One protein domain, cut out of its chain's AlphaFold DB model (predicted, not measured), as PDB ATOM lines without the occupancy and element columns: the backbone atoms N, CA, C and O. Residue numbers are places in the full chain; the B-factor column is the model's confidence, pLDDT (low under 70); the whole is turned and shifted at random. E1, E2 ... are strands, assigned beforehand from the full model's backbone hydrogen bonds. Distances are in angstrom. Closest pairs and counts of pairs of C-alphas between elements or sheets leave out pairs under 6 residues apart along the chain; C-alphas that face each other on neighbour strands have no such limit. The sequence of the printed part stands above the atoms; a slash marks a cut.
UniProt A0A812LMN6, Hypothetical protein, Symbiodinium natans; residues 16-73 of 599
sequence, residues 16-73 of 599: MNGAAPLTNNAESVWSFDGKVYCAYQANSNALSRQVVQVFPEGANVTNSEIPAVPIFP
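This is residues 16 to 73 of the 599 residues of the protein "Hypothetical protein" of Symbiodinium natans (UniProt A0A812LMN6). This is a single, strongly twisted sheet of five strands, with the long hairpin of E3 and E4 in its middle, E2 beside E3, and E5 beside the far end of E4. The short E1 lies alongside E5, and the link of residues 19 to 27 leads from this edge of the sheet to the other edge, at E2. The printed part has 58 residues, with no named helix and five named strands, E1 to E5 in that order along the chain; the sheet is mixed, in the order E1, E5, E4, E3, E2. The class is all strand. The whole is compact, with a radius of gyration of the C-alphas of 11.6 A and spans of 35 by 24 by 17 A.

Begin at E4, residues 45 to 54, and E3, residues 35 to 42: they form a hairpin, antiparallel at 160 degrees, where C-alphas 51 and 39 face each other at 4.5 A and N 52 and O 38 are 2.9 A apart, within hydrogen-bond range. E4 bends by 62 degrees at residue 48. On E3 look next for E2, residues 28 to 32, its hairpin partner, antiparallel at 156 degrees; C-alphas 36 and 31 face each other at 4.4 A, and N 37 and O 30 are within hydrogen-bond range at 2.8 A. E5, residues 65 to 70, forms a hairpin with E4, antiparallel at 127 degrees, with N 53 and O 69 within range at 2.8 A. E1, residues 16 to 18, is parallel to E5 at 55 degrees, with N 17 and O 66 within range at 2.9 A. The pairing of E5 is staggered: residues 66 to 68 pair with E1, and residues 68 to 70 with E4. E2, E3, E4 and E5 make a meander, each strand the antiparallel neighbour of the one before. E1 and E2 are the edge strands, and they are apart.

Find C-alpha 16 at (175.327, 198.503, 149.624), where E1 begins, 6.6 A long. E2 is 13.5 A long. E3 runs 22.2 A from C-alpha 35 at (186.144, 206.757, 150.956), and E4 measures 23.2 A. E5 runs 16.2 A and ends at C-alpha 70, (185.415, 194.398, 147.789).

Look for the two C-alphas farthest apart at Leu 47 and Thr 62, 36.8 A. The printed part has no cut. The links E2 to E3 and E3 to E4 are tight, E1 to E2 and E4 to E5 are short, and no link is long. The mean pLDDT of the printed part is 74.8; in this model it is under 70 at residues 20 to 32, 34, 41 to 49, and 72 to 73.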
ATOM      1  N   MET A  16     174.156 198.619 150.498       85.06
ATOM      2  CA  MET A  16     175.327 198.503 149.624       85.06
ATOM      3  C   MET A  16     174.946 197.776 148.329       85.06
ATOM      4  O   MET A  16     174.426 196.660 148.377       85.06
ATOM      5  N   ASN A  17     175.207 198.403 147.182       85.00
ATOM      6  CA  ASN A  17     174.988 197.833 145.852       85.00
ATOM      7  C   ASN A  17     176.345 197.563 145.172       85.00
ATOM      8  O   ASN A  17     177.241 198.406 145.210       85.00
ATOM      9  N   GLY A  18     176.505 196.377 144.580       81.62
ATOM     10  CA  GLY A  18     177.794 195.821 144.162       81.62
ATOM     11  C   GLY A  18     178.070 194.508 144.894       81.62
ATOM     12  O   GLY A  18     177.421 193.502 144.607       81.62
ATOM     13  N   ALA A  19     179.008 194.499 145.844       71.56
ATOM     14  CA  ALA A  19     179.210 193.346 146.725       71.56
ATOM     15  C   ALA A  19     178.336 193.423 147.984       71.56
ATOM     16  O   ALA A  19     178.460 194.350 148.785       71.56
ATOM     17  N   ALA A  20     177.507 192.398 148.196       66.31
ATOM     18  CA  ALA A  20     176.904 192.156 149.499       66.31
ATOM     19  C   ALA A  20     177.994 191.698 150.490       66.31
ATOM     20  O   ALA A  20     178.780 190.810 150.138       66.31
ATOM     21  N   PRO A  21     178.058 192.259 151.712       65.00
ATOM     22  CA  PRO A  21     178.957 191.755 152.742       65.00
ATOM     23  C   PRO A  21     178.541 190.345 153.172       65.00
ATOM     24  O   PRO A  21     177.362 189.986 153.159       65.00
ATOM     25  N   LEU A  22     179.517 189.543 153.588       64.44
ATOM     26  CA  LEU A  22     179.298 188.147 153.995       64.44
ATOM     27  C   LEU A  22     178.499 188.006 155.300       64.44
ATOM     28  O   LEU A  22     178.015 186.915 155.608       64.44
ATOM     29  N   THR A  23     178.394 189.088 156.075       68.19
ATOM     30  CA  THR A  23     177.744 189.146 157.387       68.19
ATOM     31  C   THR A  23     177.039 190.482 157.605       68.19
ATOM     32  O   THR A  23     177.263 191.460 156.894       68.19
ATOM     33  N   ASN A  24     176.132 190.510 158.582       62.34
ATOM     34  CA  ASN A  24     175.163 191.594 158.756       62.34
ATOM     35  C   ASN A  24     175.778 192.892 159.316       62.34
ATOM     36  O   ASN A  24     175.197 193.959 159.141       62.34
ATOM     37  N   ASN A  25     176.914 192.788 160.012       68.44
ATOM     38  CA  ASN A  25     177.552 193.869 160.761       68.44
ATOM     39  C   ASN A  25     179.034 193.948 160.378       68.44
ATOM     40  O   ASN A  25     179.702 192.915 160.333       68.44
ATOM     41  N   ALA A  26     179.561 195.158 160.189       61.19
ATOM     42  CA  ALA A  26     181.005 195.373 160.177       61.19
ATOM     43  C   ALA A  26     181.549 195.322 161.618       61.19
ATOM     44  O   ALA A  26     180.903 195.834 162.533       61.19
ATOM     45  N   GLU A  27     182.727 194.729 161.819       67.88
ATOM     46  CA  GLU A  27     183.424 194.732 163.119       67.88
ATOM     47  C   GLU A  27     184.234 196.020 163.323       67.88
ATOM     48  O   GLU A  27     184.370 196.500 164.446       67.88
ATOM     49  N   SER A  28     184.738 196.604 162.232       61.81
ATOM     50  CA  SER A  28     185.374 197.919 162.219       61.81
ATOM     51  C   SER A  28     185.036 198.685 160.940       61.81
ATOM     52  O   SER A  28     184.776 198.101 159.882       61.81
ATOM     53  N   VAL A  29     185.025 200.013 161.058       65.50
ATOM     54  CA  VAL A  29     184.780 200.960 159.967       65.50
ATOM     55  C   VAL A  29     185.800 202.087 160.084       65.50
ATOM     56  O   VAL A  29     186.023 202.587 161.184       65.50
ATOM     57  N   TRP A  30     186.408 202.482 158.969       69.88
ATOM     58  CA  TRP A  30     187.338 203.612 158.890       69.88
ATOM     59  C   TRP A  30     187.098 204.423 157.613       69.88
ATOM     60  O   TRP A  30     186.427 203.962 156.686       69.88
ATOM     61  N   SER A  31     187.624 205.644 157.561       63.31
ATOM     62  CA  SER A  31     187.499 206.539 156.407       63.31
ATOM     63  C   SER A  31     188.853 207.110 156.017       63.31
ATOM     64  O   SER A  31     189.577 207.595 156.878       63.31
ATOM     65  N   PHE A  32     189.177 207.081 154.727       61.38
ATOM     66  CA  PHE A  32     190.445 207.570 154.187       61.38
ATOM     67  C   PHE A  32     190.233 208.088 152.759       61.38
ATOM     68  O   PHE A  32     189.519 207.457 151.978       61.38
ATOM     69  N   ASP A  33     190.834 209.233 152.417       72.94
ATOM     70  CA  ASP A  33     190.757 209.851 151.078       72.94
ATOM     71  C   ASP A  33     189.314 209.930 150.516       72.94
ATOM     72  O   ASP A  33     189.002 209.478 149.412       72.94
ATOM     73  N   GLY A  34     188.388 210.416 151.353       69.88
ATOM     74  CA  GLY A  34     186.955 210.550 151.049       69.88
ATOM     75  C   GLY A  34     186.147 209.243 151.010       69.88
ATOM     76  O   GLY A  34     184.918 209.297 151.031       69.88
ATOM     77  N   LYS A  35     186.799 208.074 150.994       72.44
ATOM     78  CA  LYS A  35     186.144 206.757 150.956       72.44
ATOM     79  C   LYS A  35     185.913 206.215 152.360       72.44
ATOM     80  O   LYS A  35     186.646 206.535 153.295       72.44
ATOM     81  N   VAL A  36     184.918 205.341 152.492       78.00
ATOM     82  CA  VAL A  36     184.648 204.582 153.720       78.00
ATOM     83  C   VAL A  36     184.983 203.112 153.479       78.00
ATOM     84  O   VAL A  36     184.793 202.590 152.382       78.00
ATOM     85  N   TYR A  37     185.499 202.443 154.500       78.62
ATOM     86  CA  TYR A  37     185.970 201.067 154.451       78.62
ATOM     87  C   TYR A  37     185.343 200.300 155.611       78.62
ATOM     88  O   TYR A  37     185.431 200.734 156.759       78.62
ATOM     89  N   CYS A  38     184.716 199.165 155.317       78.31
ATOM     90  CA  CYS A  38     184.035 198.331 156.304       78.31
ATOM     91  C   CYS A  38     184.649 196.925 156.310       78.31
ATOM     92  O   CYS A  38     184.653 196.259 155.269       78.31
ATOM     93  N   ALA A  39     185.136 196.461 157.464       74.06
ATOM     94  CA  ALA A  39     185.629 195.095 157.633       74.06
ATOM     95  C   ALA A  39     184.542 194.166 158.185       74.06
ATOM     96  O   ALA A  39     183.959 194.419 159.240       74.06
ATOM     97  N   TYR A  40     184.335 193.047 157.497       72.00
ATOM     98  CA  TYR A  40     183.413 191.983 157.878       72.00
ATOM     99  C   TYR A  40     184.205 190.707 158.167       72.00
ATOM    100  O   TYR A  40     184.893 190.193 157.282       72.00
ATOM    101  N   GLN A  41     184.093 190.168 159.382       65.56
ATOM    102  CA  GLN A  41     184.424 188.763 159.642       65.56
ATOM    103  C   GLN A  41     183.365 187.882 158.972       65.56
ATOM    104  O   GLN A  41     182.179 188.211 159.022       65.56
ATOM    105  N   ALA A  42     183.766 186.775 158.343       67.38
ATOM    106  CA  ALA A  42     182.846 185.854 157.680       67.38
ATOM    107  C   ALA A  42     182.211 184.853 158.670       67.38
ATOM    108  O   ALA A  42     182.914 184.155 159.397       67.38
ATOM    109  N   ASN A  43     180.879 184.696 158.619       62.66
ATOM    110  CA  ASN A  43     180.096 183.803 159.499       62.66
ATOM    111  C   ASN A  43     180.587 182.336 159.530       62.66
ATOM    112  O   ASN A  43     180.279 181.604 160.468       62.66
ATOM    113  N   SER A  44     181.287 181.878 158.488       65.62
ATOM    114  CA  SER A  44     181.773 180.502 158.333       65.62
ATOM    115  C   SER A  44     183.199 180.267 158.846       65.62
ATOM    116  O   SER A  44     183.576 179.111 159.042       65.62
ATOM    117  N   ASN A  45     184.002 181.318 159.038       64.19
ATOM    118  CA  ASN A  45     185.405 181.214 159.438       64.19
ATOM    119  C   ASN A  45     185.848 182.512 160.133       64.19
ATOM    120  O   ASN A  45     186.051 183.525 159.469       64.19
ATOM    121  N   ALA A  46     186.082 182.459 161.448       59.75
ATOM    122  CA  ALA A  46     186.500 183.614 162.254       59.75
ATOM    123  C   ALA A  46     187.855 184.233 161.837       59.75
ATOM    124  O   ALA A  46     188.185 185.339 162.259       59.75
ATOM    125  N   LEU A  47     188.649 183.530 161.020       54.41
ATOM    126  CA  LEU A  47     189.899 184.041 160.446       54.41
ATOM    127  C   LEU A  47     189.697 184.733 159.088       54.41
ATOM    128  O   LEU A  47     190.543 185.526 158.687       54.41
ATOM    129  N   SER A  48     188.600 184.441 158.385       58.09
ATOM    130  CA  SER A  48     188.337 184.964 157.044       58.09
ATOM    131  C   SER A  48     187.664 186.332 157.149       58.09
ATOM    132  O   SER A  48     186.625 186.489 157.800       58.09
ATOM    133  N   ARG A  49     188.285 187.344 156.540       65.94
ATOM    134  CA  ARG A  49     187.874 188.750 156.614       65.94
ATOM    135  C   ARG A  49     187.721 189.327 155.214       65.94
ATOM    136  O   ARG A  49     188.528 189.049 154.333       65.94
ATOM    137  N   GLN A  50     186.718 190.177 155.030       75.69
ATOM    138  CA  GLN A  50     186.483 190.920 153.796       75.69
ATOM    139  C   GLN A  50     186.463 192.419 154.100       75.69
ATOM    140  O   GLN A  50     185.727 192.855 154.985       75.69
ATOM    141  N   VAL A  51     187.230 193.211 153.346       77.12
ATOM    142  CA  VAL A  51     187.140 194.679 153.378       77.12
ATOM    143  C   VAL A  51     186.351 195.152 152.166       77.12
ATOM    144  O   VAL A  51     186.736 194.902 151.019       77.12
ATOM    145  N   VAL A  52     185.253 195.851 152.433       80.62
ATOM    146  CA  VAL A  52     184.395 196.464 151.420       80.62
ATOM    147  C   VAL A  52     184.640 197.969 151.422       80.62
ATOM    148  O   VAL A  52     184.459 198.627 152.446       80.62
ATOM    149  N   GLN A  53     185.041 198.507 150.273       86.06
ATOM    150  CA  GLN A  53     185.035 199.939 150.004       86.06
ATOM    151  C   GLN A  53     183.603 200.395 149.765       86.06
ATOM    152  O   GLN A  53     182.859 199.745 149.032       86.06
ATOM    153  N   VAL A  54     183.247 201.533 150.337       86.81
ATOM    154  CA  VAL A  54     181.974 202.224 150.171       86.81
ATOM    155  C   VAL A  54     182.288 203.631 149.662       86.81
ATOM    156  O   VAL A  54     183.222 204.269 150.151       86.81
ATOM    157  N   PHE A  55     181.524 204.101 148.673       87.69
ATOM    158  CA  PHE A  55     181.764 205.364 147.961       87.69
ATOM    159  C   PHE A  55     180.666 206.391 148.302       87.69
ATOM    160  O   PHE A  55     179.585 206.338 147.700       87.69
ATOM    161  N   PRO A  56     180.878 207.301 149.278       86.88
ATOM    162  CA  PRO A  56     179.861 208.261 149.719       86.88
ATOM    163  C   PRO A  56     179.381 209.203 148.612       86.88
ATOM    164  O   PRO A  56     178.203 209.556 148.571       86.88
ATOM    165  N   GLU A  57     180.256 209.562 147.674       87.44
ATOM    166  CA  GLU A  57     179.945 210.395 146.510       87.44
ATOM    167  C   GLU A  57     178.955 209.735 145.533       87.44
ATOM    168  O   GLU A  57     178.315 210.425 144.740       87.44
ATOM    169  N   GLY A  58     178.792 208.409 145.609       86.56
ATOM    170  CA  GLY A  58     177.823 207.644 144.823       86.56
ATOM    171  C   GLY A  58     176.471 207.409 145.511       86.56
ATOM    172  O   GLY A  58     175.619 206.735 144.933       86.56
ATOM    173  N   ALA A  59     176.261 207.903 146.736       88.75
ATOM    174  CA  ALA A  59     175.087 207.579 147.547       88.75
ATOM    175  C   ALA A  59     173.769 208.126 146.953       88.75
ATOM    176  O   ALA A  59     173.511 209.331 146.928       88.75
ATOM    177  N   ASN A  60     172.879 207.228 146.524       90.00
ATOM    178  CA  ASN A  60     171.568 207.569 145.980       90.00
ATOM    179  C   ASN A  60     170.500 207.557 147.084       90.00
ATOM    180  O   ASN A  60     169.888 206.528 147.384       90.00
ATOM    181  N   VAL A  61     170.234 208.739 147.644       87.81
ATOM    182  CA  VAL A  61     169.214 208.969 148.685       87.81
ATOM    183  C   VAL A  61     167.807 208.545 148.234       87.81
ATOM    184  O   VAL A  61     167.036 208.045 149.050       87.81
ATOM    185  N   THR A  62     167.484 208.669 146.942       89.88
ATOM    186  CA  THR A  62     166.156 208.334 146.383       89.88
ATOM    187  C   THR A  62     165.853 206.839 146.453       89.88
ATOM    188  O   THR A  62     164.719 206.452 146.722       89.88
ATOM    189  N   ASN A  63     166.872 206.003 146.229       88.25
ATOM    190  CA  ASN A  63     166.747 204.542 146.236       88.25
ATOM    191  C   ASN A  63     167.199 203.918 147.568       88.25
ATOM    192  O   ASN A  63     167.040 202.716 147.759       88.25
ATOM    193  N   SER A  64     167.790 204.712 148.472       89.56
ATOM    194  CA  SER A  64     168.525 204.214 149.643       89.56
ATOM    195  C   SER A  64     169.603 203.189 149.251       89.56
ATOM    196  O   SER A  64     169.695 202.112 149.836       89.56
ATOM    197  N   GLU A  65     170.428 203.528 148.255       91.25
ATOM    198  CA  GLU A  65     171.550 202.707 147.774       91.25
ATOM    199  C   GLU A  65     172.885 203.460 147.858       91.25
ATOM    200  O   GLU A  65     172.926 204.677 147.680       91.25
ATOM    201  N   ILE A  66     173.982 202.738 148.083       90.69
ATOM    202  CA  ILE A  66     175.352 203.266 148.040       90.69
ATOM    203  C   ILE A  66     176.283 202.268 147.319       90.69
ATOM    204  O   ILE A  66     176.222 201.073 147.621       90.69
ATOM    205  N   PRO A  67     177.124 202.692 146.354       90.31
ATOM    206  CA  PRO A  67     178.035 201.785 145.662       90.31
ATOM    207  C   PRO A  67     179.088 201.196 146.602       90.31
ATOM    208  O   PRO A  67     179.655 201.911 147.434       90.31
ATOM    209  N   ALA A  68     179.366 199.900 146.444       88.75
ATOM    210  CA  ALA A  68     180.317 199.175 147.276       88.75
ATOM    211  C   ALA A  68     181.087 198.080 146.512       88.75
ATOM    212  O   ALA A  68     180.503 197.288 145.765       88.75
ATOM    213  N   VAL A  69     182.405 198.013 146.722       85.69
ATOM    214  CA  VAL A  69     183.339 197.124 146.000       85.69
ATOM    215  C   VAL A  69     184.265 196.420 147.003       85.69
ATOM    216  O   VAL A  69     184.813 197.085 147.879       85.69
ATOM    217  N   PRO A  70     184.483 195.095 146.914       78.62
ATOM    218  CA  PRO A  70     185.415 194.398 147.789       78.62
ATOM    219  C   PRO A  70     186.845 194.640 147.290       78.62
ATOM    220  O   PRO A  70     187.159 194.326 146.143       78.62
ATOM    221  N   ILE A  71     187.704 195.215 148.135       73.00
ATOM    222  CA  ILE A  71     189.080 195.583 147.742       73.00
ATOM    223  C   ILE A  71     189.986 194.356 147.770       73.00
ATOM    224  O   ILE A  71     190.774 194.125 146.855       73.00
ATOM    225  N   PHE A  72     189.841 193.558 148.826       65.62
ATOM    226  CA  PHE A  72     190.549 192.301 148.989       65.62
ATOM    227  C   PHE A  72     189.573 191.143 148.733       65.62
ATOM    228  O   PHE A  72     188.454 191.165 149.264       65.62
ATOM    229  N   PRO A  73     189.954 190.139 147.920       55.09
ATOM    230  CA  PRO A  73     189.206 188.892 147.846       55.09
ATOM    231  C   PRO A  73     189.249 188.181 149.203       55.09
ATOM    232  O   PRO A  73     190.076 188.497 150.057       55.09
TER     233      PRO A  73